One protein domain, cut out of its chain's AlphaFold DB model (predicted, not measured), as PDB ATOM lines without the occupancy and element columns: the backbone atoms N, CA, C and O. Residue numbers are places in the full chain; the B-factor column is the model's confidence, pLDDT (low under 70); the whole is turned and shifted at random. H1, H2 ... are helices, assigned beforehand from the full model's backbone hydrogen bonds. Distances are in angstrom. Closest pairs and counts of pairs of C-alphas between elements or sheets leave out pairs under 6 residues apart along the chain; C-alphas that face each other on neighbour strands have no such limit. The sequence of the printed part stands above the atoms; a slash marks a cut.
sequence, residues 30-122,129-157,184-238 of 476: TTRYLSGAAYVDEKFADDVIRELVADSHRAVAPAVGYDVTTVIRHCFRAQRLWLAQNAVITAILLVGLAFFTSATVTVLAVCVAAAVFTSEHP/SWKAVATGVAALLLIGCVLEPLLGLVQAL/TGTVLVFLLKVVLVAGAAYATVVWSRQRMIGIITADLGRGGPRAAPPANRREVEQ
ATOM      1  N   THR A  30     599.971 493.359 385.589       88.12
ATOM      2  CA  THR A  30     599.468 494.445 384.737       88.12
ATOM      3  C   THR A  30     598.007 494.233 384.355       88.12
ATOM      4  O   THR A  30     597.195 495.130 384.555       88.12
ATOM      5  N   THR A  31     597.648 493.031 383.888       88.44
ATOM      6  CA  THR A  31     596.255 492.695 383.528       88.44
ATOM      7  C   THR A  31     595.330 492.897 384.725       88.44
ATOM      8  O   THR A  31     594.267 493.485 384.600       88.44
ATOM      9  N   ARG A  32     595.762 492.467 385.915       88.50
ATOM     10  CA  ARG A  32     594.996 492.627 387.154       88.50
ATOM     11  C   ARG A  32     594.771 494.087 387.532       88.50
ATOM     12  O   ARG A  32     593.649 494.442 387.874       88.50
ATOM     13  N   TYR A  33     595.809 494.921 387.486       89.94
ATOM     14  CA  TYR A  33     595.669 496.338 387.825       89.94
ATOM     15  C   TYR A  33     594.802 497.087 386.809       89.94
ATOM     16  O   TYR A  33     593.979 497.894 387.223       89.94
ATOM     17  N   LEU A  34     594.917 496.777 385.512       91.06
ATOM     18  CA  LEU A  34     594.055 497.358 384.476       91.06
ATOM     19  C   LEU A  34     592.593 496.913 384.628       91.06
ATOM     20  O   LEU A  34     591.692 497.745 384.591       91.06
ATOM     21  N   SER A  35     592.347 495.626 384.885       89.88
ATOM     22  CA  SER A  35     590.998 495.133 385.193       89.88
ATOM     23  C   SER A  35     590.434 495.749 386.477       89.88
ATOM     24  O   SER A  35     589.232 495.974 386.568       89.88
ATOM     25  N   GLY A  36     591.282 496.034 387.471       91.12
ATOM     26  CA  GLY A  36     590.890 496.733 388.696       91.12
ATOM     27  C   GLY A  36     590.554 498.201 388.446       91.12
ATOM     28  O   GLY A  36     589.562 498.694 388.977       91.12
ATOM     29  N   ALA A  37     591.331 498.877 387.595       92.50
ATOM     30  CA  ALA A  37     591.097 500.265 387.206       92.50
ATOM     31  C   ALA A  37     589.711 500.457 386.573       92.50
ATOM     32  O   ALA A  37     589.055 501.448 386.870       92.50
ATOM     33  N   ALA A  38     589.216 499.471 385.818       92.75
ATOM     34  CA  ALA A  38     587.871 499.495 385.235       92.75
ATOM     35  C   ALA A  38     586.728 499.624 386.263       92.75
ATOM     36  O   ALA A  38     585.650 500.099 385.920       92.75
ATOM     37  N   TYR A  39     586.938 499.212 387.519       91.75
ATOM     38  CA  TYR A  39     585.946 499.366 388.591       91.75
ATOM     39  C   TYR A  39     586.121 500.655 389.407       91.75
ATOM     40  O   TYR A  39     585.225 501.013 390.166       91.75
ATOM     41  N   VAL A  40     587.272 501.323 389.296       92.12
ATOM     42  CA  VAL A  40     587.588 502.546 390.052       92.12
ATOM     43  C   VAL A  40     587.330 503.794 389.211       92.12
ATOM     44  O   VAL A  40     586.853 504.793 389.744       92.12
ATOM     45  N   ASP A  41     587.634 503.729 387.915       93.06
ATOM     46  CA  ASP A  41     587.489 504.827 386.966       93.06
ATOM     47  C   ASP A  41     586.523 504.434 385.839       93.06
ATOM     48  O   ASP A  41     586.833 503.606 384.978       93.06
ATOM     49  N   GLU A  42     585.337 505.044 385.860       91.31
ATOM     50  CA  GLU A  42     584.293 504.857 384.849       91.31
ATOM     51  C   GLU A  42     584.745 505.348 383.468       91.31
ATOM     52  O   GLU A  42     584.516 504.663 382.472       91.31
ATOM     53  N   LYS A  43     585.476 506.472 383.401       92.75
ATOM     54  CA  LYS A  43     585.939 507.039 382.125       92.75
ATOM     55  C   LYS A  43     586.925 506.109 381.442       92.75
ATOM     56  O   LYS A  43     586.836 505.901 380.239       92.75
ATOM     57  N   PHE A  44     587.827 505.504 382.215       93.75
ATOM     58  CA  PHE A  44     588.742 504.493 381.693       93.75
ATOM     59  C   PHE A  44     587.987 503.301 381.087       93.75
ATOM     60  O   PHE A  44     588.320 502.863 379.985       93.75
ATOM     61  N   ALA A  45     586.971 502.777 381.780       93.00
ATOM     62  CA  ALA A  45     586.186 501.652 381.275       93.00
ATOM     63  C   ALA A  45     585.433 502.012 379.982       93.00
ATOM     64  O   ALA A  45     585.476 501.239 379.019       93.00
ATOM     65  N   ASP A  46     584.804 503.188 379.944       93.50
ATOM     66  CA  ASP A  46     584.068 503.678 378.780       93.50
ATOM     67  C   ASP A  46     584.988 503.962 377.590       93.50
ATOM     68  O   ASP A  46     584.678 503.550 376.474       93.50
ATOM     69  N   ASP A  47     586.148 504.587 377.806       92.94
ATOM     70  CA  ASP A  47     587.119 504.847 376.741       92.94
ATOM     71  C   ASP A  47     587.670 503.548 376.148       92.94
ATOM     72  O   ASP A  47     587.773 503.424 374.927       92.94
ATOM     73  N   VAL A  48     587.966 502.543 376.979       92.50
ATOM     74  CA  VAL A  48     588.414 501.224 376.506       92.50
ATOM     75  C   VAL A  48     587.340 500.551 375.646       92.50
ATOM     76  O   VAL A  48     587.655 500.013 374.583       92.50
ATOM     77  N   ILE A  49     586.075 500.582 376.074       92.44
ATOM     78  CA  ILE A  49     584.962 499.992 375.316       92.44
ATOM     79  C   ILE A  49     584.729 500.767 374.016       92.44
ATOM     80  O   ILE A  49     584.613 500.152 372.953       92.44
ATOM     81  N   ARG A  50     584.691 502.101 374.081       92.69
ATOM     82  CA  ARG A  50     584.482 502.983 372.926       92.69
ATOM     83  C   ARG A  50     585.556 502.762 371.866       92.69
ATOM     84  O   ARG A  50     585.240 502.603 370.693       92.69
ATOM     85  N   GLU A  51     586.813 502.710 372.285       89.88
ATOM     86  CA  GLU A  51     587.938 502.674 371.360       89.88
ATOM     87  C   GLU A  51     588.220 501.266 370.805       89.88
ATOM     88  O   GLU A  51     588.605 501.131 369.648       89.88
ATOM     89  N   LEU A  52     588.056 500.199 371.599       89.88
ATOM     90  CA  LEU A  52     588.404 498.835 371.159       89.88
ATOM     91  C   LEU A  52     587.205 498.028 370.653       89.88
ATOM     92  O   LEU A  52     587.355 497.187 369.762       89.88
ATOM     93  N   VAL A  53     586.021 498.248 371.231       90.19
ATOM     94  CA  VAL A  53     584.827 497.446 370.929       90.19
ATOM     95  C   VAL A  53     583.856 498.191 370.026       90.19
ATOM     96  O   VAL A  53     583.399 497.598 369.051       90.19
ATOM     97  N   ALA A  54     583.533 499.451 370.335       89.00
ATOM     98  CA  ALA A  54     582.563 500.212 369.547       89.00
ATOM     99  C   ALA A  54     583.118 500.585 368.164       89.00
ATOM    100  O   ALA A  54     582.393 500.486 367.174       89.00
ATOM    101  N   ASP A  55     584.405 500.931 368.072       86.62
ATOM    102  CA  ASP A  55     585.083 501.082 366.785       86.62
ATOM    103  C   ASP A  55     585.574 499.721 366.257       86.62
ATOM    104  O   ASP A  55     586.695 499.263 366.510       86.62
ATOM    105  N   SER A  56     584.697 499.040 365.518       82.56
ATOM    106  CA  SER A  56     584.972 497.714 364.958       82.56
ATOM    107  C   SER A  56     586.072 497.709 363.893       82.56
ATOM    108  O   SER A  56     586.650 496.656 363.636       82.56
ATOM    109  N   HIS A  57     586.379 498.851 363.275       82.06
ATOM    110  CA  HIS A  57     587.357 498.943 362.184       82.06
ATOM    111  C   HIS A  57     588.736 499.392 362.674       82.06
ATOM    112  O   HIS A  57     589.723 499.300 361.943       82.06
ATOM    113  N   ARG A  58     588.831 499.848 363.927       84.62
ATOM    114  CA  ARG A  58     590.097 500.267 364.514       84.62
ATOM    115  C   ARG A  58     591.058 499.095 364.665       84.62
ATOM    116  O   ARG A  58     590.690 498.022 365.158       84.62
ATOM    117  N   ALA A  59     592.308 499.332 364.272       83.94
ATOM    118  CA  ALA A  59     593.399 498.396 364.480       83.94
ATOM    119  C   ALA A  59     593.738 498.281 365.969       83.94
ATOM    120  O   ALA A  59     593.892 499.284 366.670       83.94
ATOM    121  N   VAL A  60     593.866 497.047 366.443       86.06
ATOM    122  CA  VAL A  60     594.250 496.758 367.825       86.06
ATOM    123  C   VAL A  60     595.768 496.669 367.887       86.06
ATOM    124  O   VAL A  60     596.386 495.924 367.129       86.06
ATOM    125  N   ALA A  61     596.378 497.435 368.788       83.88
ATOM    126  CA  ALA A  61     597.812 497.350 369.017       83.88
ATOM    127  C   ALA A  61     598.171 496.019 369.710       83.88
ATOM    128  O   ALA A  61     597.464 495.618 370.641       83.88
ATOM    129  N   PRO A  62     599.279 495.356 369.329       82.81
ATOM    130  CA  PRO A  62     599.740 494.158 370.018       82.81
ATOM    131  C   PRO A  62     599.980 494.415 371.510       82.81
ATOM    132  O   PRO A  62     600.671 495.362 371.893       82.81
ATOM    133  N   ALA A  63     599.438 493.548 372.362       81.69
ATOM    134  CA  ALA A  63     599.585 493.663 373.804       81.69
ATOM    135  C   ALA A  63     600.899 493.012 374.265       81.69
ATOM    136  O   ALA A  63     601.265 491.904 373.853       81.69
ATOM    137  N   VAL A  64     601.640 493.707 375.132       78.25
ATOM    138  CA  VAL A  64     602.932 493.236 375.652       78.25
ATOM    139  C   VAL A  64     602.822 493.027 377.158       78.25
ATOM    140  O   VAL A  64     602.807 493.978 377.932       78.25
ATOM    141  N   GLY A  65     602.748 491.764 377.584       78.31
ATOM    142  CA  GLY A  65     602.745 491.394 379.006       78.31
ATOM    143  C   GLY A  65     601.406 491.580 379.736       78.31
ATOM    144  O   GLY A  65     601.352 491.454 380.964       78.31
ATOM    145  N   TYR A  66     600.318 491.852 379.014       85.25
ATOM    146  CA  TYR A  66     598.956 491.885 379.546       85.25
ATOM    147  C   TYR A  66     597.948 491.368 378.514       85.25
ATOM    148  O   TYR A  66     598.271 491.289 377.332       85.25
ATOM    149  N   ASP A  67     596.757 490.996 378.980       85.81
ATOM    150  CA  ASP A  67     595.673 490.466 378.147       85.81
ATOM    151  C   ASP A  67     594.527 491.479 378.035       85.81
ATOM    152  O   ASP A  67     593.825 491.752 379.013       85.81
ATOM    153  N   VAL A  68     594.339 492.024 376.834       88.94
ATOM    154  CA  VAL A  68     593.335 493.052 376.526       88.94
ATOM    155  C   VAL A  68     591.921 492.484 376.649       88.94
ATOM    156  O   VAL A  68     591.040 493.131 377.213       88.94
ATOM    157  N   THR A  69     591.702 491.254 376.184       88.75
ATOM    158  CA  THR A  69     590.389 490.593 376.178       88.75
ATOM    159  C   THR A  69     589.842 490.436 377.595       88.75
ATOM    160  O   THR A  69     588.667 490.714 377.856       88.75
ATOM    161  N   THR A  70     590.704 490.036 378.535       87.50
ATOM    162  CA  THR A  70     590.351 489.934 379.959       87.50
ATOM    163  C   THR A  70     589.960 491.298 380.535       87.50
ATOM    164  O   THR A  70     588.947 491.396 381.230       87.50
ATOM    165  N   VAL A  71     590.709 492.361 380.215       90.56
ATOM    166  CA  VAL A  71     590.411 493.726 380.685       90.56
ATOM    167  C   VAL A  71     589.055 494.203 380.161       90.56
ATOM    168  O   VAL A  71     588.220 494.628 380.954       90.56
ATOM    169  N   ILE A  72     588.778 494.050 378.861       91.56
ATOM    170  CA  ILE A  72     587.511 494.496 378.253       91.56
ATOM    171  C   ILE A  72     586.300 493.805 378.898       91.56
ATOM    172  O   ILE A  72     585.282 494.446 379.170       91.56
ATOM    173  N   ARG A  73     586.386 492.502 379.183       89.88
ATOM    174  CA  ARG A  73     585.299 491.777 379.865       89.88
ATOM    175  C   ARG A  73     585.025 492.339 381.263       89.88
ATOM    176  O   ARG A  73     583.865 492.433 381.666       89.88
ATOM    177  N   HIS A  74     586.067 492.745 381.989       89.50
ATOM    178  CA  HIS A  74     585.905 493.441 383.265       89.50
ATOM    179  C   HIS A  74     585.326 494.849 383.098       89.50
ATOM    180  O   HIS A  74     584.456 495.207 383.890       89.50
ATOM    181  N   CYS A  75     585.685 495.589 382.043       92.00
ATOM    182  CA  CYS A  75     585.044 496.868 381.718       92.00
ATOM    183  C   CYS A  75     583.529 496.706 381.515       92.00
ATOM    184  O   CYS A  75     582.748 497.436 382.120       92.00
ATOM    185  N   PHE A  76     583.082 495.690 380.766       91.25
ATOM    186  CA  PHE A  76     581.646 495.424 380.596       91.25
ATOM    187  C   PHE A  76     580.939 495.054 381.903       91.25
ATOM    188  O   PHE A  76     579.789 495.444 382.122       91.25
ATOM    189  N   ARG A  77     581.592 494.285 382.782       89.69
ATOM    190  CA  ARG A  77     581.022 493.956 384.097       89.69
ATOM    191  C   ARG A  77     580.921 495.192 384.983       89.69
ATOM    192  O   ARG A  77     579.889 495.360 385.628       89.69
ATOM    193  N   ALA A  78     581.944 496.044 384.988       91.19
ATOM    194  CA  ALA A  78     581.914 497.314 385.698       91.19
ATOM    195  C   ALA A  78     580.754 498.179 385.189       91.19
ATOM    196  O   ALA A  78     579.890 498.546 385.979       91.19
ATOM    197  N   GLN A  79     580.649 498.396 383.876       89.69
ATOM    198  CA  GLN A  79     579.597 499.220 383.268       89.69
ATOM    199  C   GLN A  79     578.181 498.728 383.613       89.69
ATOM    200  O   GLN A  79     577.293 499.525 383.899       89.69
ATOM    201  N   ARG A  80     577.961 497.407 383.678       89.50
ATOM    202  CA  ARG A  80     576.676 496.839 384.129       89.50
ATOM    203  C   ARG A  80     576.365 497.141 385.589       89.50
ATOM    204  O   ARG A  80     575.202 497.350 385.914       89.50
ATOM    205  N   LEU A  81     577.369 497.130 386.465       90.06
ATOM    206  CA  LEU A  81     577.185 497.462 387.878       90.06
ATOM    207  C   LEU A  81     576.867 498.947 388.054       90.06
ATOM    208  O   LEU A  81     575.948 499.262 388.804       90.06
ATOM    209  N   TRP A  82     577.561 499.829 387.329       90.75
ATOM    210  CA  TRP A  82     577.271 501.266 387.307       90.75
ATOM    211  C   TRP A  82     575.865 501.547 386.769       90.75
ATOM    212  O   TRP A  82     575.085 502.244 387.414       90.75
ATOM    213  N   LEU A  83     575.490 500.925 385.647       91.94
ATOM    214  CA  LEU A  83     574.153 501.063 385.070       91.94
ATOM    215  C   LEU A  83     573.064 500.539 386.015       91.94
ATOM    216  O   LEU A  83     572.044 501.197 386.191       91.94
ATOM    217  N   ALA A  84     573.281 499.382 386.649       92.25
ATOM    218  CA  ALA A  84     572.342 498.825 387.619       92.25
ATOM    219  C   ALA A  84     572.212 499.718 388.859       92.25
ATOM    220  O   ALA A  84     571.101 499.965 389.315       92.25
ATOM    221  N   GLN A  85     573.325 500.238 389.385       92.38
ATOM    222  CA  GLN A  85     573.311 501.184 390.498       92.38
ATOM    223  C   GLN A  85     572.521 502.445 390.138       92.38
ATOM    224  O   GLN A  85     571.633 502.832 390.894       92.38
ATOM    225  N   ASN A  86     572.813 503.060 388.990       92.06
ATOM    226  CA  ASN A  86     572.123 504.265 388.544       92.06
ATOM    227  C   ASN A  86     570.631 503.988 388.329       92.06
ATOM    228  O   ASN A  86     569.807 504.751 388.818       92.06
ATOM    229  N   ALA A  87     570.268 502.856 387.719       95.06
ATOM    230  CA  ALA A  87     568.873 502.453 387.548       95.06
ATOM    231  C   ALA A  87     568.139 502.254 388.886       95.06
ATOM    232  O   ALA A  87     567.005 502.706 389.029       95.06
ATOM    233  N   VAL A  88     568.774 501.623 389.883       95.38
ATOM    234  CA  VAL A  88     568.185 501.435 391.222       95.38
ATOM    235  C   VAL A  88     568.026 502.771 391.944       95.38
ATOM    236  O   VAL A  88     566.967 503.023 392.512       95.38
ATOM    237  N   ILE A  89     569.030 503.652 391.896       92.12
ATOM    238  CA  ILE A  89     568.937 504.993 392.490       92.12
ATOM    239  C   ILE A  89     567.815 505.790 391.819       92.12
ATOM    240  O   ILE A  89     566.990 506.378 392.513       92.12
ATOM    241  N   THR A  90     567.727 505.766 390.486       93.56
ATOM    242  CA  THR A  90     566.635 506.411 389.749       93.56
ATOM    243  C   THR A  90     565.278 505.835 390.146       93.56
ATOM    244  O   THR A  90     564.352 506.603 390.382       93.56
ATOM    245  N   ALA A  91     565.146 504.514 390.292       94.12
ATOM    246  CA  ALA A  91     563.904 503.890 390.744       94.12
ATOM    247  C   ALA A  91     563.521 504.324 392.171       94.12
ATOM    248  O   ALA A  91     562.371 504.685 392.400       94.12
ATOM    249  N   ILE A  92     564.477 504.362 393.109       91.88
ATOM    250  CA  ILE A  92     564.254 504.854 394.480       91.88
ATOM    251  C   ILE A  92     563.794 506.313 394.460       91.88
ATOM    252  O   ILE A  92     562.855 506.661 395.171       91.88
ATOM    253  N   LEU A  93     564.412 507.160 393.634       89.19
ATOM    254  CA  LEU A  93     564.025 508.565 393.501       89.19
ATOM    255  C   LEU A  93     562.643 508.730 392.859       89.19
ATOM    256  O   LEU A  93     561.894 509.597 393.285       89.19
ATOM    257  N   LEU A  94     562.267 507.901 391.881       90.50
ATOM    258  CA  LEU A  94     560.929 507.933 391.277       90.50
ATOM    259  C   LEU A  94     559.844 507.479 392.259       90.50
ATOM    260  O   LEU A  94     558.804 508.125 392.367       90.50
ATOM    261  N   VAL A  95     560.099 506.405 393.012       91.19
ATOM    262  CA  VAL A  95     559.204 505.948 394.085       91.19
ATOM    263  C   VAL A  95     559.111 507.019 395.174       91.19
ATOM    264  O   VAL A  95     558.016 507.389 395.585       91.19
ATOM    265  N   GLY A  96     560.245 507.588 395.588       86.19
ATOM    266  CA  GLY A  96     560.287 508.711 396.519       86.19
ATOM    267  C   GLY A  96     559.484 509.907 396.012       86.19
ATOM    268  O   GLY A  96     558.726 510.491 396.775       86.19
ATOM    269  N   LEU A  97     559.573 510.247 394.725       85.62
ATOM    270  CA  LEU A  97     558.828 511.358 394.134       85.62
ATOM    271  C   LEU A  97     557.310 511.114 394.137       85.62
ATOM    272  O   LEU A  97     556.555 512.066 394.327       85.62
ATOM    273  N   ALA A  98     556.872 509.863 393.959       82.50
ATOM    274  CA  ALA A  98     555.459 509.483 393.957       82.50
ATOM    275  C   ALA A  98     554.825 509.463 395.361       82.50
ATOM    276  O   ALA A  98     553.684 509.884 395.512       82.50
ATOM    277  N   PHE A  99     555.549 508.988 396.384       82.44
ATOM    278  CA  PHE A  99     555.018 508.844 397.752       82.44
ATOM    279  C   PHE A  99     555.422 509.981 398.705       82.44
ATOM    280  O   PHE A  99     554.688 510.318 399.632       82.44
ATOM    281  N   PHE A 100     556.598 510.573 398.499       83.31
ATOM    282  CA  PHE A 100     557.231 511.574 399.362       83.31
ATOM    283  C   PHE A 100     557.788 512.730 398.519       83.31
ATOM    284  O   PHE A 100     558.989 513.022 398.539       83.31
ATOM    285  N   THR A 101     556.915 513.367 397.735       80.88
ATOM    286  CA  THR A 101     557.287 514.382 396.739       80.88
ATOM    287  C   THR A 101     558.119 515.512 397.344       80.88
ATOM    288  O   THR A 101     559.203 515.806 396.843       80.88
ATOM    289  N   SER A 102     557.662 516.095 398.456       77.50
ATOM    290  CA  SER A 102     558.336 517.189 399.171       77.50
ATOM    291  C   SER A 102     559.760 516.810 399.592       77.50
ATOM    292  O   SER A 102     560.722 517.477 399.217       77.50
ATOM    293  N   ALA A 103     559.911 515.686 400.297       83.25
ATOM    294  CA  ALA A 103     561.194 515.186 400.779       83.25
ATOM    295  C   ALA A 103     562.160 514.869 399.627       83.25
ATOM    296  O   ALA A 103     563.341 515.212 399.689       83.25
ATOM    297  N   THR A 104     561.663 514.255 398.553       84.44
ATOM    298  CA  THR A 104     562.480 513.880 397.391       84.44
ATOM    299  C   THR A 104     562.955 515.103 396.615       84.44
ATOM    300  O   THR A 104     564.122 515.159 396.228       84.44
ATOM    301  N   VAL A 105     562.097 516.113 396.436       83.38
ATOM    302  CA  VAL A 105     562.480 517.393 395.821       83.38
ATOM    303  C   VAL A 105     563.555 518.086 396.653       83.38
ATOM    304  O   VAL A 105     564.537 518.562 396.089       83.38
ATOM    305  N   THR A 106     563.434 518.088 397.984       82.44
ATOM    306  CA  THR A 106     564.468 518.650 398.859       82.44
ATOM    307  C   THR A 106     565.796 517.905 398.724       82.44
ATOM    308  O   THR A 106     566.829 518.548 398.557       82.44
ATOM    309  N   VAL A 107     565.791 516.567 398.722       85.38
ATOM    310  CA  VAL A 107     567.010 515.763 398.511       85.38
ATOM    311  C   VAL A 107     567.642 516.065 397.150       85.38
ATOM    312  O   VAL A 107     568.839 516.345 397.084       85.38
ATOM    313  N   LEU A 108     566.853 516.076 396.072       85.44
ATOM    314  CA  LEU A 108     567.334 516.400 394.727       85.44
ATOM    315  C   LEU A 108     567.929 517.804 394.660       85.44
ATOM    316  O   LEU A 108     569.013 517.983 394.114       85.44
ATOM    317  N   ALA A 109     567.258 518.792 395.241       82.94
ATOM    318  CA  ALA A 109     567.722 520.167 395.230       82.94
ATOM    319  C   ALA A 109     569.010 520.355 396.045       82.94
ATOM    320  O   ALA A 109     569.905 521.079 395.613       82.94
ATOM    321  N   VAL A 110     569.158 519.647 397.170       84.50
ATOM    322  CA  VAL A 110     570.414 519.586 397.933       84.50
ATOM    323  C   VAL A 110     571.527 518.934 397.110       84.50
ATOM    324  O   VAL A 110     572.638 519.463 397.067       84.50
ATOM    325  N   CYS A 111     571.245 517.831 396.412       84.00
ATOM    326  CA  CYS A 111     572.209 517.173 395.528       84.00
ATOM    327  C   CYS A 111     572.623 518.065 394.350       84.00
ATOM    328  O   CYS A 111     573.810 518.148 394.049       84.00
ATOM    329  N   VAL A 112     571.677 518.755 393.705       83.75
ATOM    330  CA  VAL A 112     571.948 519.696 392.607       83.75
ATOM    331  C   VAL A 112     572.751 520.886 393.112       83.75
ATOM    332  O   VAL A 112     573.748 521.231 392.490       83.75
ATOM    333  N   ALA A 113     572.390 521.468 394.259       79.62
ATOM    334  CA  ALA A 113     573.175 522.529 394.878       79.62
ATOM    335  C   ALA A 113     574.613 522.053 395.128       79.62
ATOM    336  O   ALA A 113     575.557 522.690 394.666       79.62
ATOM    337  N   ALA A 114     574.800 520.894 395.766       80.88
ATOM    338  CA  ALA A 114     576.123 520.319 395.993       80.88
ATOM    339  C   ALA A 114     576.890 520.050 394.682       80.88
ATOM    340  O   ALA A 114     578.090 520.314 394.612       80.88
ATOM    341  N   ALA A 115     576.217 519.573 393.632       79.19
ATOM    342  CA  ALA A 115     576.821 519.338 392.322       79.19
ATOM    343  C   ALA A 115     577.264 520.652 391.662       79.19
ATOM    344  O   ALA A 115     578.401 520.751 391.217       79.19
ATOM    345  N   VAL A 116     576.420 521.688 391.674       77.62
ATOM    346  CA  VAL A 116     576.754 523.020 391.149       77.62
ATOM    347  C   VAL A 116     577.958 523.592 391.897       77.62
ATOM    348  O   VAL A 116     578.963 523.915 391.267       77.62
ATOM    349  N   PHE A 117     577.930 523.577 393.233       68.62
ATOM    350  CA  PHE A 117     579.026 524.072 394.073       68.62
ATOM    351  C   PHE A 117     580.337 523.279 393.942       68.62
ATOM    352  O   PHE A 117     581.400 523.811 394.254       68.62
ATOM    353  N   THR A 118     580.282 522.012 393.521       69.00
ATOM    354  CA  THR A 118     581.483 521.195 393.249       69.00
ATOM    355  C   THR A 118     581.945 521.281 391.792       69.00
ATOM    356  O   THR A 118     583.120 521.036 391.519       69.00
ATOM    357  N   SER A 119     581.046 521.637 390.871       61.69
ATOM    358  CA  SER A 119     581.313 521.808 389.437       61.69
ATOM    359  C   SER A 119     581.839 523.191 389.064       61.69
ATOM    360  O   SER A 119     582.497 523.324 388.032       61.69
ATOM    361  N   GLU A 120     581.594 524.211 389.893       59.38
ATOM    362  CA  GLU A 120     582.288 525.488 389.784       59.38
ATOM    363  C   GLU A 120     583.780 525.232 389.996       59.38
ATOM    364  O   GLU A 120     584.244 525.043 391.120       59.38
ATOM    365  N   HIS A 121     584.504 525.143 388.877       50.69
ATOM    366  CA  HIS A 121     585.937 524.916 388.801       50.69
ATOM    367  C   HIS A 121     586.646 525.685 389.918       50.69
ATOM    368  O   HIS A 121     586.695 526.918 389.862       50.69
ATOM    369  N   PRO A 122     587.202 525.001 390.932       46.88
ATOM    370  CA  PRO A 122     588.041 525.683 391.884       46.88
ATOM    371  C   PRO A 122     589.264 526.141 391.098       46.88
ATOM    372  O   PRO A 122     590.150 525.347 390.783       46.88
ATOM    373  N   SER A 129     583.502 527.948 399.681       66.38
ATOM    374  CA  SER A 129     582.926 528.422 400.932       66.38
ATOM    375  C   SER A 129     581.890 527.392 401.373       66.38
ATOM    376  O   SER A 129     580.751 527.424 400.918       66.38
ATOM    377  N   TRP A 130     582.273 526.461 402.253       66.06
ATOM    378  CA  TRP A 130     581.355 525.446 402.788       66.06
ATOM    379  C   TRP A 130     580.097 526.096 403.393       66.06
ATOM    380  O   TRP A 130     579.025 525.506 403.384       66.06
ATOM    381  N   LYS A 131     580.230 527.353 403.843       64.56
ATOM    382  CA  LYS A 131     579.143 528.201 404.326       64.56
ATOM    383  C   LYS A 131     578.103 528.485 403.241       64.56
ATOM    384  O   LYS A 131     576.931 528.396 403.551       64.56
ATOM    385  N   ALA A 132     578.507 528.766 401.999       64.75
ATOM    386  CA  ALA A 132     577.583 529.020 400.886       64.75
ATOM    387  C   ALA A 132     576.776 527.763 400.510       64.75
ATOM    388  O   ALA A 132     575.569 527.839 400.272       64.75
ATOM    389  N   VAL A 133     577.432 526.598 400.547       65.12
ATOM    390  CA  VAL A 133     576.782 525.292 400.354       65.12
ATOM    391  C   VAL A 133     575.799 525.020 401.490       65.12
ATOM    392  O   VAL A 133     574.635 524.718 401.243       65.12
ATOM    393  N   ALA A 134     576.239 525.194 402.738       67.06
ATOM    394  CA  ALA A 134     575.405 524.991 403.916       67.06
ATOM    395  C   ALA A 134     574.194 525.939 403.942       67.06
ATOM    396  O   ALA A 134     573.094 525.500 404.265       67.06
ATOM    397  N   THR A 135     574.357 527.207 403.547       66.81
ATOM    398  CA  THR A 135     573.248 528.171 403.472       66.81
ATOM    399  C   THR A 135     572.257 527.830 402.367       66.81
ATOM    400  O   THR A 135     571.056 527.935 402.594       66.81
ATOM    401  N   GLY A 136     572.727 527.378 401.198       68.50
ATOM    402  CA  GLY A 136     571.844 526.948 400.110       68.50
ATOM    403  C   GLY A 136     571.024 525.713 400.487       68.50
ATOM    404  O   GLY A 136     569.815 525.684 400.281       68.50
ATOM    405  N   VAL A 137     571.667 524.728 401.122       69.00
ATOM    406  CA  VAL A 137     571.017 523.509 401.632       69.00
ATOM    407  C   VAL A 137     570.006 523.831 402.736       69.00
ATOM    408  O   VAL A 137     568.886 523.324 402.701       69.00
ATOM    409  N   ALA A 138     570.359 524.709 403.678       69.69
ATOM    410  CA  ALA A 138     569.463 525.133 404.753       69.69
ATOM    411  C   ALA A 138     568.240 525.905 404.230       69.69
ATOM    412  O   ALA A 138     567.127 525.656 404.685       69.69
ATOM    413  N   ALA A 139     568.423 526.797 403.249       71.75
ATOM    414  CA  ALA A 139     567.322 527.526 402.619       71.75
ATOM    415  C   ALA A 139     566.362 526.585 401.871       71.75
ATOM    416  O   ALA A 139     565.149 526.739 401.965       71.75
ATOM    417  N   LEU A 140     566.887 525.568 401.183       66.69
ATOM    418  CA  LEU A 140     566.083 524.569 400.472       66.69
ATOM    419  C   LEU A 140     565.315 523.625 401.404       66.69
ATOM    420  O   LEU A 140     564.162 523.294 401.124       66.69
ATOM    421  N   LEU A 141     565.928 523.229 402.522       67.06
ATOM    422  CA  LEU A 141     565.250 522.497 403.594       67.06
ATOM    423  C   LEU A 141     564.131 523.340 404.215       67.06
ATOM    424  O   LEU A 141     563.036 522.827 404.418       67.06
ATOM    425  N   LEU A 142     564.368 524.637 404.442       66.31
ATOM    426  CA  LEU A 142     563.349 525.575 404.924       66.31
ATOM    427  C   LEU A 142     562.182 525.720 403.944       66.31
ATOM    428  O   LEU A 142     561.032 525.664 404.367       66.31
ATOM    429  N   ILE A 143     562.455 525.848 402.644       72.38
ATOM    430  CA  ILE A 143     561.410 525.925 401.612       72.38
ATOM    431  C   ILE A 143     560.574 524.638 401.592       72.38
ATOM    432  O   ILE A 143     559.349 524.720 401.560       72.38
ATOM    433  N   GLY A 144     561.203 523.459 401.675       65.81
ATOM    434  CA  GLY A 144     560.495 522.176 401.766       65.81
ATOM    435  C   GLY A 144     559.627 522.054 403.024       65.81
ATOM    436  O   GLY A 144     558.465 521.663 402.928       65.81
ATOM    437  N   CYS A 145     560.155 522.470 404.181       66.06
ATOM    438  CA  CYS A 145     559.422 522.499 405.451       66.06
ATOM    439  C   CYS A 145     558.221 523.456 405.439       66.06
ATOM    440  O   CYS A 145     557.243 523.194 406.129       66.06
ATOM    441  N   VAL A 146     558.289 524.566 404.696       67.06
ATOM    442  CA  VAL A 146     557.200 525.556 404.591       67.06
ATOM    443  C   VAL A 146     556.160 525.147 403.540       67.06
ATOM    444  O   VAL A 146     554.977 525.443 403.697       67.06
ATOM    445  N   LEU A 147     556.573 524.441 402.486       68.06
ATOM    446  CA  LEU A 147     555.690 524.027 401.394       68.06
ATOM    447  C   LEU A 147     554.711 522.911 401.805       68.06
ATOM    448  O   LEU A 147     553.576 522.908 401.341       68.06
ATOM    449  N   GLU A 148     555.122 522.003 402.695       65.12
ATOM    450  CA  GLU A 148     554.283 520.925 403.255       65.12
ATOM    451  C   GLU A 148     553.008 521.424 403.968       65.12
ATOM    452  O   GLU A 148     551.909 521.065 403.536       65.12
ATOM    453  N   PRO A 149     553.087 522.288 405.003       61.69
ATOM    454  CA  PRO A 149     551.894 522.788 405.685       61.69
ATOM    455  C   PRO A 149     551.043 523.686 404.781       61.69
ATOM    456  O   PRO A 149     549.824 523.701 404.918       61.69
ATOM    457  N   LEU A 150     551.657 524.400 403.829       66.19
ATOM    458  CA  LEU A 150     550.936 525.223 402.858       66.19
ATOM    459  C   LEU A 150     550.081 524.365 401.913       66.19
ATOM    460  O   LEU A 150     548.929 524.706 401.655       66.19
ATOM    461  N   LEU A 151     550.618 523.246 401.416       64.88
ATOM    462  CA  LEU A 151     549.883 522.336 400.535       64.88
ATOM    463  C   LEU A 151     548.751 521.619 401.290       64.88
ATOM    464  O   LEU A 151     547.641 521.527 400.770       64.88
ATOM    465  N   GLY A 152     549.001 521.195 402.535       63.03
ATOM    466  CA  GLY A 152     547.973 520.624 403.414       63.03
ATOM    467  C   GLY A 152     546.849 521.614 403.749       63.03
ATOM    468  O   GLY A 152     545.678 521.246 403.724       63.03
ATOM    469  N   LEU A 153     547.184 522.890 403.977       63.56
ATOM    470  CA  LEU A 153     546.211 523.969 404.180       63.56
ATOM    471  C   LEU A 153     545.347 524.202 402.929       63.56
ATOM    472  O   LEU A 153     544.135 524.363 403.040       63.56
ATOM    473  N   VAL A 154     545.953 524.199 401.736       64.81
ATOM    474  CA  VAL A 154     545.234 524.360 400.458       64.81
ATOM    475  C   VAL A 154     544.276 523.194 400.202       64.81
ATOM    476  O   VAL A 154     543.155 523.430 399.760       64.81
ATOM    477  N   GLN A 155     544.671 521.954 400.514       64.12
ATOM    478  CA  GLN A 155     543.777 520.792 400.419       64.12
ATOM    479  C   GLN A 155     542.619 520.878 401.427       64.12
ATOM    480  O   GLN A 155     541.470 520.670 401.051       64.12
ATOM    481  N   ALA A 156     542.889 521.299 402.667       61.81
ATOM    482  CA  ALA A 156     541.856 521.500 403.686       61.81
ATOM    483  C   ALA A 156     540.850 522.619 403.336       61.81
ATOM    484  O   ALA A 156     539.683 522.533 403.706       61.81
ATOM    485  N   LEU A 157     541.286 523.662 402.619       64.56
ATOM    486  CA  LEU A 157     540.431 524.758 402.134       64.56
ATOM    487  C   LEU A 157     539.647 524.402 400.856       64.56
ATOM    488  O   LEU A 157     538.662 525.071 400.549       64.56
ATOM    489  N   THR A 184     555.827 520.808 415.321       72.19
ATOM    490  CA  THR A 184     556.853 519.874 415.791       72.19
ATOM    491  C   THR A 184     556.688 518.476 415.188       72.19
ATOM    492  O   THR A 184     557.662 517.914 414.687       72.19
ATOM    493  N   GLY A 185     555.471 517.921 415.181       72.38
ATOM    494  CA  GLY A 185     555.196 516.595 414.617       72.38
ATOM    495  C   GLY A 185     555.337 516.571 413.094       72.38
ATOM    496  O   GLY A 185     555.957 515.668 412.533       72.38
ATOM    497  N   THR A 186     554.850 517.618 412.427       71.06
ATOM    498  CA  THR A 186     554.928 517.758 410.963       71.06
ATOM    499  C   THR A 186     556.378 517.848 410.482       71.06
ATOM    500  O   THR A 186     556.781 517.134 409.561       71.06
ATOM    501  N   VAL A 187     557.200 518.667 411.150       75.00
ATOM    502  CA  VAL A 187     558.635 518.791 410.848       75.00
ATOM    503  C   VAL A 187     559.370 517.476 411.109       75.00
ATOM    504  O   VAL A 187     560.196 517.069 410.293       75.00
ATOM    505  N   LEU A 188     559.056 516.771 412.202       81.38
ATOM    506  CA  LEU A 188     559.678 515.484 412.515       81.38
ATOM    507  C   LEU A 188     559.383 514.427 411.438       81.38
ATOM    508  O   LEU A 188     560.303 513.751 410.974       81.38
ATOM    509  N   VAL A 189     558.126 514.313 410.995       80.12
ATOM    510  CA  VAL A 189     557.720 513.383 409.926       80.12
ATOM    511  C   VAL A 189     558.377 513.750 408.593       80.12
ATOM    512  O   VAL A 189     558.833 512.863 407.867       80.12
ATOM    513  N   PHE A 190     558.483 515.041 408.270       79.81
ATOM    514  CA  PHE A 190     559.194 515.505 407.078       79.81
ATOM    515  C   PHE A 190     560.681 515.121 407.111       79.81
ATOM    516  O   PHE A 190     561.187 514.522 406.160       79.81
ATOM    517  N   LEU A 191     561.373 515.389 408.224       81.62
ATOM    518  CA  LEU A 191     562.778 515.013 408.393       81.62
ATOM    519  C   LEU A 191     562.973 513.497 408.303       81.62
ATOM    520  O   LEU A 191     563.923 513.045 407.664       81.62
ATOM    521  N   LEU A 192     562.057 512.708 408.870       87.94
ATOM    522  CA  LEU A 192     562.097 511.251 408.771       87.94
ATOM    523  C   LEU A 192     561.997 510.778 407.312       87.94
ATOM    524  O   LEU A 192     562.782 509.924 406.900       87.94
ATOM    525  N   LYS A 193     561.096 511.359 406.507       85.06
ATOM    526  CA  LYS A 193     560.973 511.059 405.067       85.06
ATOM    527  C   LYS A 193     562.247 511.429 404.298       85.06
ATOM    528  O   LYS A 193     562.716 510.640 403.479       85.06
ATOM    529  N   VAL A 194     562.837 512.595 404.581       85.44
ATOM    530  CA  VAL A 194     564.109 513.030 403.971       85.44
ATOM    531  C   VAL A 194     565.232 512.050 404.306       85.44
ATOM    532  O   VAL A 194     565.944 511.603 403.405       85.44
ATOM    533  N   VAL A 195     565.366 511.665 405.579       89.94
ATOM    534  CA  VAL A 195     566.365 510.687 406.034       89.94
ATOM    535  C   VAL A 195     566.122 509.315 405.410       89.94
ATOM    536  O   VAL A 195     567.084 508.659 405.022       89.94
ATOM    537  N   LEU A 196     564.868 508.888 405.253       92.06
ATOM    538  CA  LEU A 196     564.524 507.618 404.616       92.06
ATOM    539  C   LEU A 196     564.969 507.586 403.146       92.06
ATOM    540  O   LEU A 196     565.664 506.656 402.740       92.06
ATOM    541  N   VAL A 197     564.616 508.607 402.355       89.75
ATOM    542  CA  VAL A 197     564.964 508.678 400.922       89.75
ATOM    543  C   VAL A 197     566.476 508.832 400.733       89.75
ATOM    544  O   VAL A 197     567.090 508.073 399.979       89.75
ATOM    545  N   ALA A 198     567.100 509.771 401.451       89.44
ATOM    546  CA  ALA A 198     568.542 509.993 401.377       89.44
ATOM    547  C   ALA A 198     569.332 508.781 401.898       89.44
ATOM    548  O   ALA A 198     570.325 508.381 401.292       89.44
ATOM    549  N   GLY A 199     568.870 508.165 402.987       92.00
ATOM    550  CA  GLY A 199     569.455 506.969 403.582       92.00
ATOM    551  C   GLY A 199     569.362 505.756 402.662       92.00
ATOM    552  O   GLY A 199     570.358 505.060 402.494       92.00
ATOM    553  N   ALA A 200     568.222 505.536 401.999       92.38
ATOM    554  CA  ALA A 200     568.059 504.460 401.021       92.38
ATOM    555  C   ALA A 200     568.976 504.644 399.796       92.38
ATOM    556  O   ALA A 200     569.652 503.700 399.372       92.38
ATOM    557  N   ALA A 201     569.059 505.866 399.259       91.12
ATOM    558  CA  ALA A 201     569.974 506.188 398.166       91.12
ATOM    559  C   ALA A 201     571.442 505.995 398.589       91.12
ATOM    560  O   ALA A 201     572.213 505.332 397.892       91.12
ATOM    561  N   TYR A 202     571.823 506.499 399.766       92.12
ATOM    562  CA  TYR A 202     573.174 506.354 400.308       92.12
ATOM    563  C   TYR A 202     573.536 504.889 400.583       92.12
ATOM    564  O   TYR A 202     574.605 504.437 400.177       92.12
ATOM    565  N   ALA A 203     572.641 504.118 401.202       93.56
ATOM    566  CA  ALA A 203     572.834 502.692 401.450       93.56
ATOM    567  C   ALA A 203     573.038 501.920 400.141       93.56
ATOM    568  O   ALA A 203     573.922 501.067 400.070       93.56
ATOM    569  N   THR A 204     572.299 502.268 399.083       92.44
ATOM    570  CA  THR A 204     572.475 501.683 397.744       92.44
ATOM    571  C   THR A 204     573.872 501.965 397.186       92.44
ATOM    572  O   THR A 204     574.526 501.051 396.682       92.44
ATOM    573  N   VAL A 205     574.366 503.201 397.318       92.06
ATOM    574  CA  VAL A 205     575.725 503.588 396.895       92.06
ATOM    575  C   VAL A 205     576.798 502.869 397.720       92.06
ATOM    576  O   VAL A 205     577.792 502.393 397.174       92.06
ATOM    577  N   VAL A 206     576.628 502.776 399.039       93.81
ATOM    578  CA  VAL A 206     577.579 502.075 399.914       93.81
ATOM    579  C   VAL A 206     577.609 500.587 399.580       93.81
ATOM    580  O   VAL A 206     578.687 500.011 399.442       93.81
ATOM    581  N   TRP A 207     576.445 499.973 399.390       94.06
ATOM    582  CA  TRP A 207     576.327 498.565 399.035       94.06
ATOM    583  C   TRP A 207     576.933 498.258 397.661       94.06
ATOM    584  O   TRP A 207     577.664 497.274 397.518       94.06
ATOM    585  N   SER A 208     576.703 499.109 396.653       91.00
ATOM    586  CA  SER A 208     577.327 498.942 395.336       91.00
ATOM    587  C   SER A 208     578.850 499.073 395.420       91.00
ATOM    588  O   SER A 208     579.563 498.228 394.875       91.00
ATOM    589  N   ARG A 209     579.364 500.053 396.180       91.31
ATOM    590  CA  ARG A 209     580.805 500.226 396.424       91.31
ATOM    591  C   ARG A 209     581.409 499.026 397.139       91.31
ATOM    592  O   ARG A 209     582.463 498.549 396.728       91.31
ATOM    593  N   GLN A 210     580.745 498.500 398.167       91.81
ATOM    594  CA  GLN A 210     581.185 497.288 398.859       91.81
ATOM    595  C   GLN A 210     581.229 496.085 397.914       91.81
ATOM    596  O   GLN A 210     582.202 495.335 397.932       91.81
ATOM    597  N   ARG A 211     580.230 495.930 397.034       89.75
ATOM    598  CA  ARG A 211     580.240 494.887 396.000       89.75
ATOM    599  C   ARG A 211     581.393 495.054 395.016       89.75
ATOM    600  O   ARG A 211     582.066 494.070 394.725       89.75
ATOM    601  N   MET A 212     581.654 496.265 394.525       88.44
ATOM    602  CA  MET A 212     582.780 496.530 393.620       88.44
ATOM    603  C   MET A 212     584.124 496.226 394.291       88.44
ATOM    604  O   MET A 212     584.943 495.513 393.719       88.44
ATOM    605  N   ILE A 213     584.327 496.690 395.529       88.38
ATOM    606  CA  ILE A 213     585.539 496.396 396.308       88.38
ATOM    607  C   ILE A 213     585.683 494.888 396.529       88.38
ATOM    608  O   ILE A 213     586.767 494.353 396.319       88.38
ATOM    609  N   GLY A 214     584.595 494.195 396.882       86.25
ATOM    610  CA  GLY A 214     584.578 492.742 397.043       86.25
ATOM    611  C   GLY A 214     584.969 491.996 395.767       86.25
ATOM    612  O   GLY A 214     585.731 491.039 395.828       86.25
ATOM    613  N   ILE A 215     584.522 492.461 394.597       83.88
ATOM    614  CA  ILE A 215     584.923 491.891 393.302       83.88
ATOM    615  C   ILE A 215     586.419 492.106 393.051       83.88
ATOM    616  O   ILE A 215     587.110 491.184 392.623       83.88
ATOM    617  N   ILE A 216     586.947 493.300 393.331       85.25
ATOM    618  CA  ILE A 216     588.376 493.591 393.151       85.25
ATOM    619  C   ILE A 216     589.231 492.724 394.086       85.25
ATOM    620  O   ILE A 216     590.276 492.219 393.684       85.25
ATOM    621  N   THR A 217     588.813 492.525 395.333       83.62
ATOM    622  CA  THR A 217     589.603 491.750 396.296       83.62
ATOM    623  C   THR A 217     589.473 490.240 396.095       83.62
ATOM    624  O   THR A 217     590.469 489.535 396.264       83.62
ATOM    625  N   ALA A 218     588.295 489.745 395.700       80.12
ATOM    626  CA  ALA A 218     588.038 488.322 395.492       80.12
ATOM    627  C   ALA A 218     588.466 487.833 394.098       80.12
ATOM    628  O   ALA A 218     589.271 486.908 393.995       80.12
ATOM    629  N   ASP A 219     587.983 488.471 393.026       76.44
ATOM    630  CA  ASP A 219     588.191 487.995 391.650       76.44
ATOM    631  C   ASP A 219     589.559 488.431 391.104       76.44
ATOM    632  O   ASP A 219     590.229 487.681 390.394       76.44
ATOM    633  N   LEU A 220     590.011 489.639 391.463       81.00
ATOM    634  CA  LEU A 220     591.305 490.186 391.035       81.00
ATOM    635  C   LEU A 220     592.414 489.960 392.076       81.00
ATOM    636  O   LEU A 220     593.460 490.604 392.017       81.00
ATOM    637  N   GLY A 221     592.238 489.018 393.006       74.75
ATOM    638  CA  GLY A 221     593.266 488.625 393.970       74.75
ATOM    639  C   GLY A 221     594.570 488.119 393.321       74.75
ATOM    640  O   GLY A 221     594.640 487.758 392.139       74.75
ATOM    641  N   ARG A 222     595.665 488.075 394.095       70.94
ATOM    642  CA  ARG A 222     596.941 487.483 393.640       70.94
ATOM    643  C   ARG A 222     596.741 486.003 393.299       70.94
ATOM    644  O   ARG A 222     596.559 485.194 394.194       70.94
ATOM    645  N   GLY A 223     596.832 485.661 392.011       62.53
ATOM    646  CA  GLY A 223     596.618 484.290 391.527       62.53
ATOM    647  C   GLY A 223     595.158 483.942 391.221       62.53
ATOM    648  O   GLY A 223     594.879 482.769 390.998       62.53
ATOM    649  N   GLY A 224     594.261 484.936 391.189       64.88
ATOM    650  CA  GLY A 224     592.864 484.752 390.804       64.88
ATOM    651  C   GLY A 224     592.702 484.152 389.397       64.88
ATOM    652  O   GLY A 224     593.598 484.299 388.549       64.88
ATOM    653  N   PRO A 225     591.585 483.446 389.148       61.31
ATOM    654  CA  PRO A 225     591.320 482.809 387.869       61.31
ATOM    655  C   PRO A 225     591.246 483.851 386.750       61.31
ATOM    656  O   PRO A 225     590.642 484.906 386.895       61.31
ATOM    657  N   ARG A 226     591.814 483.519 385.587       60.72
ATOM    658  CA  ARG A 226     591.714 484.344 384.368       60.72
ATOM    659  C   ARG A 226     590.293 484.382 383.787       60.72
ATOM    660  O   ARG A 226     590.052 485.098 382.823       60.72
ATOM    661  N   ALA A 227     589.370 483.580 384.325       58.28
ATOM    662  CA  ALA A 227     588.015 483.430 383.815       58.28
ATOM    663  C   ALA A 227     587.229 484.733 383.987       58.28
ATOM    664  O   ALA A 227     586.554 484.971 384.986       58.28
ATOM    665  N   ALA A 228     587.342 485.587 382.980       63.28
ATOM    666  CA  ALA A 228     586.562 486.791 382.887       63.28
ATOM    667  C   ALA A 228     585.105 486.443 382.519       63.28
ATOM    668  O   ALA A 228     584.864 485.473 381.794       63.28
ATOM    669  N   PRO A 229     584.122 487.223 382.996       67.31
ATOM    670  CA  PRO A 229     582.711 486.957 382.740       67.31
ATOM    671  C   PRO A 229     582.410 486.885 381.233       67.31
ATOM    672  O   PRO A 229     582.979 487.662 380.453       67.31
ATOM    673  N   PRO A 230     581.498 486.001 380.793       68.00
ATOM    674  CA  PRO A 230     581.093 485.961 379.396       68.00
ATOM    675  C   PRO A 230     580.407 487.273 378.996       68.00
ATOM    676  O   PRO A 230     579.608 487.842 379.750       68.00
ATOM    677  N   ALA A 231     580.694 487.753 377.785       67.56
ATOM    678  CA  ALA A 231     579.916 488.833 377.201       67.56
ATOM    679  C   ALA A 231     578.542 488.267 376.806       67.56
ATOM    680  O   ALA A 231     578.448 487.291 376.073       67.56
ATOM    681  N   ASN A 232     577.455 488.870 377.300       69.38
ATOM    682  CA  ASN A 232     576.094 488.343 377.068       69.38
ATOM    683  C   ASN A 232     575.633 488.483 375.596       69.38
ATOM    684  O   ASN A 232     574.663 487.863 375.181       69.38
ATOM    685  N   ARG A 233     576.308 489.318 374.793       84.44
ATOM    686  CA  ARG A 233     575.916 489.626 373.410       84.44
ATOM    687  C   ARG A 233     576.870 488.959 372.418       84.44
ATOM    688  O   ARG A 233     578.081 489.149 372.508       84.44
ATOM    689  N   ARG A 234     576.317 488.225 371.444       84.69
ATOM    690  CA  ARG A 234     577.090 487.464 370.440       84.69
ATOM    691  C   ARG A 234     578.038 488.340 369.617       84.69
ATOM    692  O   ARG A 234     579.174 487.943 369.401       84.69
ATOM    693  N   GLU A 235     577.593 489.527 369.214       85.56
ATOM    694  CA  GLU A 235     578.405 490.499 368.459       85.56
ATOM    695  C   GLU A 235     579.650 490.940 369.244       85.56
ATOM    696  O   GLU A 235     580.749 491.004 368.701       85.56
ATOM    697  N   VAL A 236     579.499 491.175 370.553       86.25
ATOM    698  CA  VAL A 236     580.616 491.551 371.433       86.25
ATOM    699  C   VAL A 236     581.598 490.394 371.561       86.25
ATOM    700  O   VAL A 236     582.803 490.597 371.483       86.25
ATOM    701  N   GLU A 237     581.099 489.168 371.708       86.19
ATOM    702  CA  GLU A 237     581.946 487.978 371.792       86.19
ATOM    703  C   GLU A 237     582.706 487.715 370.477       86.19
ATOM    704  O   GLU A 237     583.876 487.343 370.507       86.19
ATOM    705  N   GLN A 238     582.085 487.969 369.320       86.75
ATOM    706  CA  GLN A 238     582.760 487.920 368.019       86.75
ATOM    707  C   GLN A 238     583.867 488.973 367.919       86.75
ATOM    708  O   GLN A 238     584.988 488.641 367.536       86.75
TER     709      GLN A 238
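Overview. This is residues 30 to 122, 129 to 157 and 184 to 238 of the 476 residues of an uncharacterized protein of Actinoplanes sp. NBRC 14428 (UniProt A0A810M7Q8). Two long helices, H6 and H3, run side by side in opposite ways as a long spine. At one end of it H1 and the more steeply set H2 pack on H3; near the other end H4 folds back from H3 and pairs with H5, and this second pair slants away from the spine as in a V, with residues 152 to 157 of H5 sticking out. The printed part has 177 residues with seven named helices, H1 to H7 in chain order, and no named strand: the class is all helix. The whole is loose, with a radius of gyration of the C-alphas of 22.3 A and spans of 72 by 35 by 34 A.

Arrangement. H6, residues 184 to 218, and H3, residues 68 to 99, are the hubs, touching four helices each. They touch at a shallow tilt of 11 degrees, opposite ways; their closest C-alphas, of Ile 89 and Ala 201, are 5.9 A apart. With H1, residues 30 to 40, they form a bundle, three helices running nearly along one line. H1 touches H3 through residues 68 to 78 of H3 alone, closest at the C-alphas of Ser 35 and Val 71, 4.8 A. H1 and H6 only just touch, with 3 pairs of C-alphas within 8 A, closest at Gly 36 and Ile 216, 6.0 A. H2, residues 42 to 54, touches H3 at a steep tilt of 59 degrees, closest at the C-alphas of Ala 45 and Cys 75, 4.9 A; it touches H1 only at the corner, closest at the C-alphas of Ala 38 and Ala 45, 4.8 A. H4, residues 101 to 119, forms a helical hairpin with H3 at a steep tilt of 44 degrees, closest at the C-alphas of Leu 97 and Thr 104, 5.5 A. Residues 103 to 107 of H4 touch H6, closest at the C-alphas of Ala 103 and Val 194, 4.8 A. H5, residues 130 to 157, touches H4 at a shallow tilt of 20 degrees, opposite ways, closest at the C-alphas of Val 110 and Val 137, 5.4 A. H5 and H6 only just touch, with 3 pairs of C-alphas within 8 A, closest at Cys 145 and Val 187, 6.6 A. H7, residues 234 to 238, is close to but not clearly touching H2, with the C-alphas of Val 53 and Val 236 7.3 A apart. Every O i to N i+4 pair is within hydrogen-bond range in H3, H4, H6 and H7; the counts are 5 of 7 in H1, 8 of 9 in H2 and 23 of 24 in H5.

Along the chain. H6 is 48.8 A from first to last C-alpha, H3 46.6 A, H5 40.9 A and H4 26.2 A. C-alpha 184, where H6 begins, is at (556.853, 519.874, 415.791), and C-alpha 218, where it ends, at (588.038, 488.322, 395.492). H1 begins at C-alpha 30, (599.468, 494.445, 384.737).

Size, cuts and confidence. The two C-alphas farthest apart, of Val 64 and Leu 157, are 74.8 A apart. Residues 123 to 128 and 158 to 183 are not printed; the gaps between C-alphas are 10.7 A from 122 to 129 and 21.9 A from 157 to 184. The links H2 to H3 and H6 to H7 are long. Confidence is under 70 at residues 117 to 122, 129 to 138, 140 to 142, 144 to 157 and 223 to 232; the mean pLDDT of the printed part is 81.4.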